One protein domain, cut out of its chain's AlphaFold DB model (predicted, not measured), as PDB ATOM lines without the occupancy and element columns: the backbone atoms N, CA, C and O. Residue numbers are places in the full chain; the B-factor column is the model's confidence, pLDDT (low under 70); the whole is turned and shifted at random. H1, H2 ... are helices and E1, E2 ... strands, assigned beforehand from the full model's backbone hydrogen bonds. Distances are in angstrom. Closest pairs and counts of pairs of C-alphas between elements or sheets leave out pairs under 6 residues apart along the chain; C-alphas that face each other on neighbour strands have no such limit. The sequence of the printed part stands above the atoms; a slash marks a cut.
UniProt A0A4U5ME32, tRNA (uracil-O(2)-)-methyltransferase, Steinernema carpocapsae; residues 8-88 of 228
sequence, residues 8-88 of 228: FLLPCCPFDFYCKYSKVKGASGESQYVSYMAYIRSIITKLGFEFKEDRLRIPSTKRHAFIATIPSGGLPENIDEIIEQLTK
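AT A GLANCE: This is residues 8 to 88 of the 228 residues of the protein "tRNA (uracil-O(2)-)-methyltransferase" of Steinernema carpocapsae (UniProt A0A4U5ME32). Picture a two-stranded hairpin, E1 and E2, with the helix H1 running alongside it and a shorter helix, H2, beside the last turns of H1. A long stretch with no named element, residues 8 to 31, starts next to E2 and winds round to the first residue of H1. The printed part has 81 residues, with two named helices and two named strands in the order H1, E1, E2, H2; the sheet has the order E1 - E2 and is antiparallel. The class is mixed, helices and strands, although named elements hold only 36 of the 81 printed residues. The whole is only just compact, close to loose, with a radius of gyration of the C-alphas of 14.0 A and spans of 36 by 32 by 21 A.

IN THESE COORDINATES: Start at Phe 8, whose C-alpha is at (111.957, 77.287, 97.088), and go along residues 8 to 31, where you meet no named element. Find C-alpha 32 at (120.508, 75.411, 116.798); from there the helix H1, residues 32 to 46, runs 21.1 A to its last C-alpha. Next look for the strand E1, residues 50 to 55, 17.4 A long, and the strand E2, residues 64 to 69, 17.1 A long. The last element is the helix H2, residues 79 to 87, 12.1 A long, ending with C-alpha 87 at (132.008, 70.708, 99.731).

HOW THE PARTS SIT: Begin with E1 and E2, a hairpin of antiparallel neighbour strands whose directions stand at 154 degrees. Look at N 52 and O 67, 2.8 A apart, and at N 65 and O 54, also 2.8 A apart, both pairs within hydrogen-bond range. Residues 8 to 9 pair with residues 66 to 67 of E2, antiparallel. Between H1 and E1 the closest C-alphas are those of Ile 44 and Phe 51, 7.6 A apart; between H1 and E2 they are those of Ile 44 and Ala 68, 8.0 A apart. H1 and H2 are close but not clearly touching, the closest C-alphas being those of Lys 46 and Ile 82, 7.1 A apart; they run opposite ways at a shallow tilt of 25 degrees. E1 and H2 are apart. In H1 and H2 every O i to N i+4 pair is within hydrogen-bond range.

THE WHOLE: The two C-alphas farthest apart are those of Pro 59 and Glu 77, at 39.9 A. The printed part has no cut. The link from H1 to E1 is tight, while those from E1 to E2 and from E2 to H2 are short. Read the B-factor column for the model's confidence: the mean pLDDT of the printed part is 87.9, and residues 25 to 30 are under 70.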
ATOM      1  N   PHE A   8     112.625  77.138  95.806       94.19
ATOM      2  CA  PHE A   8     111.957  77.287  97.088       94.19
ATOM      3  C   PHE A   8     112.548  76.272  98.068       94.19
ATOM      4  O   PHE A   8     112.588  75.077  97.775       94.19
ATOM      5  N   LEU A   9     112.990  76.735  99.237       94.44
ATOM      6  CA  LEU A   9     113.630  75.898 100.248       94.44
ATOM      7  C   LEU A   9     112.935  76.052 101.603       94.44
ATOM      8  O   LEU A   9     112.921  77.133 102.189       94.44
ATOM      9  N   LEU A  10     112.413  74.941 102.134       94.00
ATOM     10  CA  LEU A  10     111.882  74.842 103.496       94.00
ATOM     11  C   LEU A  10     112.830  74.005 104.378       94.00
ATOM     12  O   LEU A  10     112.700  72.777 104.439       94.00
ATOM     13  N   PRO A  11     113.782  74.633 105.085       91.00
ATOM     14  CA  PRO A  11     114.747  73.937 105.931       91.00
ATOM     15  C   PRO A  11     114.093  73.395 107.211       91.00
ATOM     16  O   PRO A  11     114.079  74.021 108.271       91.00
ATOM     17  N   CYS A  12     113.548  72.184 107.117       84.50
ATOM     18  CA  CYS A  12     112.871  71.517 108.228       84.50
ATOM     19  C   CYS A  12     113.804  70.683 109.120       84.50
ATOM     20  O   CYS A  12     113.535  70.533 110.314       84.50
ATOM     21  N   CYS A  13     114.910  70.179 108.569       84.00
ATOM     22  CA  CYS A  13     115.874  69.327 109.263       84.00
ATOM     23  C   CYS A  13     117.285  69.927 109.143       84.00
ATOM     24  O   CYS A  13     117.692  70.237 108.027       84.00
ATOM     25  N   PRO A  14     118.025  70.101 110.255       87.50
ATOM     26  CA  PRO A  14     119.366  70.674 110.232       87.50
ATOM     27  C   PRO A  14     120.399  69.624 109.809       87.50
ATOM     28  O   PRO A  14     120.869  68.851 110.642       87.50
ATOM     29  N   PHE A  15     120.724  69.591 108.521       89.44
ATOM     30  CA  PHE A  15     121.808  68.801 107.936       89.44
ATOM     31  C   PHE A  15     122.667  69.727 107.081       89.44
ATOM     32  O   PHE A  15     122.133  70.595 106.395       89.44
ATOM     33  N   ASP A  16     123.981  69.575 107.169       89.31
ATOM     34  CA  ASP A  16     124.887  70.151 106.181       89.31
ATOM     35  C   ASP A  16     125.052  69.177 105.004       89.31
ATOM     36  O   ASP A  16     124.275  68.229 104.849       89.31
ATOM     37  N   PHE A  17     126.044  69.419 104.150       89.69
ATOM     38  CA  PHE A  17     126.323  68.570 102.994       89.69
ATOM     39  C   PHE A  17     126.767  67.140 103.356       89.69
ATOM     40  O   PHE A  17     126.768  66.282 102.479       89.69
ATOM     41  N   TYR A  18     127.098  66.855 104.621       88.69
ATOM     42  CA  TYR A  18     127.668  65.576 105.056       88.69
ATOM     43  C   TYR A  18     126.883  64.906 106.159       88.69
ATOM     44  O   TYR A  18     126.673  63.702 106.115       88.69
ATOM     45  N   CYS A  19     126.482  65.644 107.181       86.88
ATOM     46  CA  CYS A  19     125.902  65.068 108.374       86.88
ATOM     47  C   CYS A  19     124.911  66.030 109.024       86.88
ATOM     48  O   CYS A  19     124.498  67.052 108.472       86.88
ATOM     49  N   LYS A  20     124.457  65.667 110.221       87.06
ATOM     50  CA  LYS A  20     123.563  66.520 110.993       87.06
ATOM     51  C   LYS A  20     124.306  67.798 111.381       87.06
ATOM     52  O   LYS A  20     125.288  67.741 112.116       87.06
ATOM     53  N   TYR A  21     123.769  68.940 110.964       87.31
ATOM     54  CA  TYR A  21     124.359  70.240 111.250       87.31
ATOM     55  C   TYR A  21     124.460  70.440 112.765       87.31
ATOM     56  O   TYR A  21     123.466  70.285 113.488       87.31
ATOM     57  N   SER A  22     125.647  70.831 113.228       82.38
ATOM     58  CA  SER A  22     125.936  71.206 114.610       82.38
ATOM     59  C   SER A  22     126.449  72.639 114.650       82.38
ATOM     60  O   SER A  22     127.282  73.027 113.836       82.38
ATOM     61  N   LYS A  23     125.976  73.433 115.616       79.12
ATOM     62  CA  LYS A  23     126.517  74.778 115.825       79.12
ATOM     63  C   LYS A  23     127.994  74.714 116.226       79.12
ATOM     64  O   LYS A  23     128.420  73.757 116.882       79.12
ATOM     65  N   VAL A  24     128.752  75.756 115.893       71.12
ATOM     66  CA  VAL A  24     130.145  75.912 116.335       71.12
ATOM     67  C   VAL A  24     130.175  76.070 117.862       71.12
ATOM     68  O   VAL A  24     129.401  76.844 118.435       71.12
ATOM     69  N   LYS A  25     131.046  75.312 118.539       57.47
ATOM     70  CA  LYS A  25     131.236  75.406 119.996       57.47
ATOM     71  C   LYS A  25     131.745  76.816 120.338       57.47
ATOM     72  O   LYS A  25     132.778  77.218 119.824       57.47
ATOM     73  N   GLY A  26     131.017  77.557 121.181       55.94
ATOM     74  CA  GLY A  26     131.397  78.910 121.628       55.94
ATOM     75  C   GLY A  26     130.490  80.051 121.152       55.94
ATOM     76  O   GLY A  26     130.544  81.130 121.731       55.94
ATOM     77  N   ALA A  27     129.596  79.824 120.180       58.00
ATOM     78  CA  ALA A  27     128.562  80.800 119.824       58.00
ATOM     79  C   ALA A  27     127.494  80.856 120.936       58.00
ATOM     80  O   ALA A  27     126.672  79.940 121.084       58.00
ATOM     81  N   SER A  28     127.558  81.884 121.783       50.81
ATOM     82  CA  SER A  28     126.633  82.087 122.898       50.81
ATOM     83  C   SER A  28     125.289  82.656 122.411       50.81
ATOM     84  O   SER A  28     125.214  83.390 121.434       50.81
ATOM     85  N   GLY A  29     124.194  82.268 123.075       59.62
ATOM     86  CA  GLY A  29     122.866  82.882 122.911       59.62
ATOM     87  C   GLY A  29     121.952  82.327 121.808       59.62
ATOM     88  O   GLY A  29     120.736  82.315 122.001       59.62
ATOM     89  N   GLU A  30     122.470  81.810 120.689       66.88
ATOM     90  CA  GLU A  30     121.613  81.393 119.564       66.88
ATOM     91  C   GLU A  30     121.172  79.917 119.595       66.88
ATOM     92  O   GLU A  30     121.924  78.990 119.925       66.88
ATOM     93  N   SER A  31     119.912  79.677 119.208       78.19
ATOM     94  CA  SER A  31     119.372  78.322 119.060       78.19
ATOM     95  C   SER A  31     119.982  77.600 117.851       78.19
ATOM     96  O   SER A  31     120.292  78.221 116.835       78.19
ATOM     97  N   GLN A  32     120.046  76.263 117.907       82.88
ATOM     98  CA  GLN A  32     120.508  75.411 116.798       82.88
ATOM     99  C   GLN A  32     119.816  75.737 115.463       82.88
ATOM    100  O   GLN A  32     120.426  75.676 114.403       82.88
ATOM    101  N   TYR A  33     118.526  76.077 115.511       84.62
ATOM    102  CA  TYR A  33     117.747  76.388 114.316       84.62
ATOM    103  C   TYR A  33     118.099  77.753 113.723       84.62
ATOM    104  O   TYR A  33     118.174  77.866 112.507       84.62
ATOM    105  N   VAL A  34     118.328  78.766 114.563       84.94
ATOM    106  CA  VAL A  34     118.728  80.111 114.115       84.94
ATOM    107  C   VAL A  34     120.096  80.053 113.441       84.94
ATOM    108  O   VAL A  34     120.230  80.495 112.302       84.94
ATOM    109  N   SER A  35     121.055  79.388 114.087       88.25
ATOM    110  CA  SER A  35     122.387  79.135 113.530       88.25
ATOM    111  C   SER A  35     122.313  78.369 112.199       88.25
ATOM    112  O   SER A  35     122.973  78.744 111.232       88.25
ATOM    113  N   TYR A  36     121.431  77.369 112.094       91.31
ATOM    114  CA  TYR A  36     121.208  76.652 110.838       91.31
ATOM    115  C   TYR A  36     120.598  77.532 109.734       91.31
ATOM    116  O   TYR A  36     121.039  77.459 108.593       91.31
ATOM    117  N   MET A  37     119.627  78.403 110.044       92.06
ATOM    118  CA  MET A  37     119.105  79.355 109.049       92.06
ATOM    119  C   MET A  37     120.211  80.287 108.536       92.06
ATOM    120  O   MET A  37     120.270  80.551 107.341       92.06
ATOM    121  N   ALA A  38     121.099  80.767 109.415       92.25
ATOM    122  CA  ALA A  38     122.234  81.604 109.023       92.25
ATOM    123  C   ALA A  38     123.228  80.855 108.120       92.25
ATOM    124  O   ALA A  38     123.691  81.409 107.124       92.25
ATOM    125  N   TYR A  39     123.492  79.580 108.410       93.06
ATOM    126  CA  TYR A  39     124.278  78.712 107.531       93.06
ATOM    127  C   TYR A  39     123.656  78.601 106.130       93.06
ATOM    128  O   TYR A  39     124.348  78.839 105.140       93.06
ATOM    129  N   ILE A  40     122.346  78.346 106.035       95.38
ATOM    130  CA  ILE A  40     121.638  78.289 104.747       95.38
ATOM    131  C   ILE A  40     121.717  79.628 104.001       95.38
ATOM    132  O   ILE A  40     122.063  79.625 102.824       95.38
ATOM    133  N   ARG A  41     121.494  80.769 104.675       95.81
ATOM    134  CA  ARG A  41     121.682  82.103 104.066       95.81
ATOM    135  C   ARG A  41     123.068  82.238 103.451       95.81
ATOM    136  O   ARG A  41     123.186  82.651 102.305       95.81
ATOM    137  N   SER A  42     124.102  81.828 104.187       95.00
ATOM    138  CA  SER A  42     125.481  81.924 103.712       95.00
ATOM    139  C   SER A  42     125.731  81.099 102.447       95.00
ATOM    140  O   SER A  42     126.459  81.557 101.575       95.00
ATOM    141  N   ILE A  43     125.107  79.921 102.311       95.38
ATOM    142  CA  ILE A  43     125.210  79.096 101.099       95.38
ATOM    143  C   ILE A  43     124.531  79.796  99.924       95.38
ATOM    144  O   ILE A  43     125.141  79.944  98.870       95.38
ATOM    145  N   ILE A  44     123.285  80.244 100.114       96.12
ATOM    146  CA  ILE A  44     122.493  80.891  99.062       96.12
ATOM    147  C   ILE A  44     123.221  82.140  98.544       96.12
ATOM    148  O   ILE A  44     123.371  82.301  97.335       96.12
ATOM    149  N   THR A  45     123.741  82.970  99.454       95.50
ATOM    150  CA  THR A  45     124.520  84.167  99.109       95.50
ATOM    151  C   THR A  45     125.832  83.825  98.413       95.50
ATOM    152  O   THR A  45     126.160  84.462  97.419       95.50
ATOM    153  N   LYS A  46     126.589  82.826  98.893       95.31
ATOM    154  CA  LYS A  46     127.861  82.427  98.265       95.31
ATOM    155  C   LYS A  46     127.671  81.928  96.840       95.31
ATOM    156  O   LYS A  46     128.476  82.258  95.988       95.31
ATOM    157  N   LEU A  47     126.597  81.185  96.581       95.31
ATOM    158  CA  LEU A  47     126.236  80.738  95.233       95.31
ATOM    159  C   LEU A  47     125.705  81.877  94.339       95.31
ATOM    160  O   LEU A  47     125.425  81.645  93.169       95.31
ATOM    161  N   GLY A  48     125.557  83.094  94.875       95.25
ATOM    162  CA  GLY A  48     125.172  84.289  94.126       95.25
ATOM    163  C   GLY A  48     123.677  84.429  93.851       95.25
ATOM    164  O   GLY A  48     123.288  85.201  92.981       95.25
ATOM    165  N   PHE A  49     122.819  83.710  94.577       95.81
ATOM    166  CA  PHE A  49     121.374  83.891  94.452       95.81
ATOM    167  C   PHE A  49     120.890  85.114  95.236       95.81
ATOM    168  O   PHE A  49     121.281  85.339  96.385       95.81
ATOM    169  N   GLU A  50     119.928  85.832  94.662       94.75
ATOM    170  CA  GLU A  50     119.061  86.729  95.422       94.75
ATOM    171  C   GLU A  50     117.968  85.908  96.100       94.75
ATOM    172  O   GLU A  50     117.430  84.970  95.512       94.75
ATOM    173  N   PHE A  51     117.605  86.247  97.335       95.31
ATOM    174  CA  PHE A  51     116.542  85.524  98.023       95.31
ATOM    175  C   PHE A  51     115.701  86.405  98.935       95.31
ATOM    176  O   PHE A  51     116.123  87.449  99.427       95.31
ATOM    177  N   LYS A  52     114.479  85.932  99.173       95.06
ATOM    178  CA  LYS A  52     113.540  86.454 100.160       95.06
ATOM    179  C   LYS A  52     113.215  85.372 101.173       95.06
ATOM    180  O   LYS A  52     113.235  84.179 100.869       95.06
ATOM    181  N   GLU A  53     112.883  85.811 102.373       94.94
ATOM    182  CA  GLU A  53     112.460  84.951 103.467       94.94
ATOM    183  C   GLU A  53     110.958  85.111 103.688       94.94
ATOM    184  O   GLU A  53     110.437  86.224 103.645       94.94
ATOM    185  N   ASP A  54     110.262  84.001 103.922       93.31
ATOM    186  CA  ASP A  54     108.835  84.019 104.234       93.31
ATOM    187  C   ASP A  54     108.496  83.035 105.360       93.31
ATOM    188  O   ASP A  54     109.166  82.019 105.579       93.31
ATOM    189  N   ARG A  55     107.426  83.337 106.095       92.88
ATOM    190  CA  ARG A  55     106.895  82.507 107.170       92.88
ATOM    191  C   ARG A  55     105.558  81.910 106.755       92.88
ATOM    192  O   ARG A  55     104.498  82.517 106.898       92.88
ATOM    193  N   LEU A  56     105.607  80.652 106.345       89.88
ATOM    194  CA  LEU A  56     104.459  79.918 105.836       89.88
ATOM    195  C   LEU A  56     103.381  79.704 106.906       89.88
ATOM    196  O   LEU A  56     103.657  79.433 108.083       89.88
ATOM    197  N   ARG A  57     102.121  79.721 106.468       91.25
ATOM    198  CA  ARG A  57     100.956  79.344 107.281       91.25
ATOM    199  C   ARG A  57     100.746  77.827 107.261       91.25
ATOM    200  O   ARG A  57      99.749  77.336 106.750       91.25
ATOM    201  N   ILE A  58     101.705  77.088 107.815       84.94
ATOM    202  CA  ILE A  58     101.651  75.624 107.961       84.94
ATOM    203  C   ILE A  58     101.687  75.223 109.445       84.94
ATOM    204  O   ILE A  58     102.229  75.977 110.260       84.94
ATOM    205  N   PRO A  59     101.172  74.036 109.823       77.00
ATOM    206  CA  PRO A  59     101.128  73.580 111.220       77.00
ATOM    207  C   PRO A  59     102.500  73.183 111.807       77.00
ATOM    208  O   PRO A  59     102.582  72.756 112.956       77.00
ATOM    209  N   SER A  60     103.591  73.324 111.048       79.88
ATOM    210  CA  SER A  60     104.955  73.028 111.499       79.88
ATOM    211  C   SER A  60     105.587  74.207 112.245       79.88
ATOM    212  O   SER A  60     105.419  75.372 111.880       79.88
ATOM    213  N   THR A  61     106.419  73.914 113.249       76.50
ATOM    214  CA  THR A  61     107.310  74.921 113.857       76.50
ATOM    215  C   THR A  61     108.431  75.341 112.901       76.50
ATOM    216  O   THR A  61     108.970  76.442 113.021       76.50
ATOM    217  N   LYS A  62     108.742  74.492 111.914       83.94
ATOM    218  CA  LYS A  62     109.703  74.713 110.828       83.94
ATOM    219  C   LYS A  62     108.968  75.252 109.608       83.94
ATOM    220  O   LYS A  62     108.693  74.527 108.660       83.94
ATOM    221  N   ARG A  63     108.572  76.518 109.701       90.62
ATOM    222  CA  ARG A  63     107.732  77.222 108.716       90.62
ATOM    223  C   ARG A  63     108.423  78.411 108.058       90.62
ATOM    224  O   ARG A  63     107.762  79.234 107.445       90.62
ATOM    225  N   HIS A  64     109.724  78.537 108.269       93.19
ATOM    226  CA  HIS A  64     110.522  79.605 107.698       93.19
ATOM    227  C   HIS A  64     111.122  79.106 106.387       93.19
ATOM    228  O   HIS A  64     111.807  78.088 106.412       93.19
ATOM    229  N   ALA A  65     110.841  79.777 105.276       94.81
ATOM    230  CA  ALA A  65     111.237  79.363 103.936       94.81
ATOM    231  C   ALA A  65     112.092  80.428 103.246       94.81
ATOM    232  O   ALA A  65     111.981  81.615 103.550       94.81
ATOM    233  N   PHE A  66     112.913  79.977 102.303       95.94
ATOM    234  CA  PHE A  66     113.717  80.802 101.411       95.94
ATOM    235  C   PHE A  66     113.168  80.682  99.989       95.94
ATOM    236  O   PHE A  66     112.912  79.576  99.508       95.94
ATOM    237  N   ILE A  67     112.984  81.816  99.325       95.44
ATOM    238  CA  ILE A  67     112.516  81.921  97.942       95.44
ATOM    239  C   ILE A  67     113.610  82.642  97.176       95.44
ATOM    240  O   ILE A  67     113.838  83.824  97.426       95.44
ATOM    241  N   ALA A  68     114.290  81.942  96.278       95.31
ATOM    242  CA  ALA A  68     115.467  82.466  95.605       95.31
ATOM    243  C   ALA A  68     115.260  82.636  94.102       95.31
ATOM    244  O   ALA A  68     114.483  81.908  93.477       95.31
ATOM    245  N   THR A  69     115.981  83.593  93.533       94.88
ATOM    246  CA  THR A  69     116.001  83.946  92.115       94.88
ATOM    247  C   THR A  69     117.435  84.145  91.648       94.88
ATOM    248  O   THR A  69     118.301  84.566  92.414       94.88
ATOM    249  N   ILE A  70     117.684  83.842  90.377       93.44
ATOM    250  CA  ILE A  70     118.938  84.206  89.718       93.44
ATOM    251  C   ILE A  70     118.905  85.724  89.461       93.44
ATOM    252  O   ILE A  70     117.899  86.201  88.921       93.44
ATOM    253  N   PRO A  71     119.946  86.480  89.851       92.00
ATOM    254  CA  PRO A  71     120.057  87.903  89.538       92.00
ATOM    255  C   PRO A  71     120.024  88.160  88.026       92.00
ATOM    256  O   PRO A  71     120.337  87.281  87.224       92.00
ATOM    257  N   SER A  72     119.706  89.387  87.610       88.88
ATOM    258  CA  SER A  72     119.695  89.756  86.183       88.88
ATOM    259  C   SER A  72     121.053  89.567  85.495       88.88
ATOM    260  O   SER A  72     121.086  89.243  84.311       88.88
ATOM    261  N   GLY A  73     122.152  89.732  86.237       88.62
ATOM    262  CA  GLY A  73     123.525  89.506  85.771       88.62
ATOM    263  C   GLY A  73     123.963  88.039  85.738       88.62
ATOM    264  O   GLY A  73     125.121  87.773  85.438       88.62
ATOM    265  N   GLY A  74     123.071  87.091  86.042       91.06
ATOM    266  CA  GLY A  74     123.415  85.678  86.153       91.06
ATOM    267  C   GLY A  74     124.039  85.315  87.502       91.06
ATOM    268  O   GLY A  74     123.988  86.082  88.464       91.06
ATOM    269  N   LEU A  75     124.571  84.097  87.578       93.00
ATOM    270  CA  LEU A  75     125.313  83.604  88.737       93.00
ATOM    271  C   LEU A  75     126.823  83.854  88.551       93.00
ATOM    272  O   LEU A  75     127.251  84.088  87.421       93.00
ATOM    273  N   PRO A  76     127.637  83.795  89.624       93.69
ATOM    274  CA  PRO A  76     129.084  83.968  89.530       93.69
ATOM    275  C   PRO A  76     129.728  82.966  88.563       93.69
ATOM    276  O   PRO A  76     129.361  81.792  88.555       93.69
ATOM    277  N   GLU A  77     130.722  83.415  87.792       93.44
ATOM    278  CA  GLU A  77     131.447  82.566  86.831       93.44
ATOM    279  C   GLU A  77     132.242  81.448  87.524       93.44
ATOM    280  O   GLU A  77     132.360  80.345  86.999       93.44
ATOM    281  N   ASN A  78     132.727  81.692  88.743       94.56
ATOM    282  CA  ASN A  78     133.501  80.744  89.546       94.56
ATOM    283  C   ASN A  78     132.622  79.822  90.416       94.56
ATOM    284  O   ASN A  78     132.991  79.459  91.537       94.56
ATOM    285  N   ILE A  79     131.434  79.459  89.928       93.38
ATOM    286  CA  ILE A  79     130.464  78.673  90.699       93.38
ATOM    287  C   ILE A  79     131.020  77.314  91.128       93.38
ATOM    288  O   ILE A  79     130.786  76.892  92.261       93.38
ATOM    289  N   ASP A  80     131.791  76.661  90.260       93.81
ATOM    290  CA  ASP A  80     132.353  75.341  90.534       93.81
ATOM    291  C   ASP A  80     133.378  75.400  91.671       93.81
ATOM    292  O   ASP A  80     133.348  74.564  92.574       93.81
ATOM    293  N   GLU A  81     134.209  76.446  91.715       94.69
ATOM    294  CA  GLU A  81     135.149  76.677  92.816       94.69
ATOM    295  C   GLU A  81     134.415  76.931  94.138       94.69
ATOM    296  O   GLU A  81     134.816  76.436  95.192       94.69
ATOM    297  N   ILE A  82     133.316  77.691  94.099       94.25
ATOM    298  CA  ILE A  82     132.487  77.958  95.278       94.25
ATOM    299  C   ILE A  82     131.856  76.656  95.784       94.25
ATOM    300  O   ILE A  82     131.862  76.400  96.993       94.25
ATOM    301  N   ILE A  83     131.334  75.818  94.882       92.56
ATOM    302  CA  ILE A  83     130.787  74.498  95.217       92.56
ATOM    303  C   ILE A  83     131.882  73.630  95.831       92.56
ATOM    304  O   ILE A  83     131.660  73.038  96.890       92.56
ATOM    305  N   GLU A  84     133.074  73.600  95.237       91.75
ATOM    306  CA  GLU A  84     134.203  72.840  95.762       91.75
ATOM    307  C   GLU A  84     134.576  73.326  97.167       91.75
ATOM    308  O   GLU A  84     134.677  72.523  98.086       91.75
ATOM    309  N   GLN A  85     134.671  74.637  97.405       90.44
ATOM    310  CA  GLN A  85     134.952  75.198  98.734       90.44
ATOM    311  C   GLN A  85     133.872  74.862  99.773       90.44
ATOM    312  O   GLN A  85     134.192  74.589 100.935       90.44
ATOM    313  N   LEU A  86     132.595  74.877  99.379       90.25
ATOM    314  CA  LEU A  86     131.471  74.496 100.241       90.25
ATOM    315  C   LEU A  86     131.476  72.995 100.571       90.25
ATOM    316  O   LEU A  86     131.008  72.611 101.646       90.25
ATOM    317  N   THR A  87     132.026  72.175  99.673       88.56
ATOM    318  CA  THR A  87     132.008  70.708  99.731       88.56
ATOM    319  C   THR A  87     133.396  70.062  99.929       88.56
ATOM    320  O   THR A  87     133.572  68.850  99.830       88.56
ATOM    321  N   LYS A  88     134.431  70.831 100.278       79.38
ATOM    322  CA  LYS A  88     135.790  70.275 100.443       79.38
ATOM    323  C   LYS A  88     136.008  69.529 101.763       79.38
ATOM    324  O   LYS A  88     137.019  68.861 101.933       79.38
TER     325      LYS A  88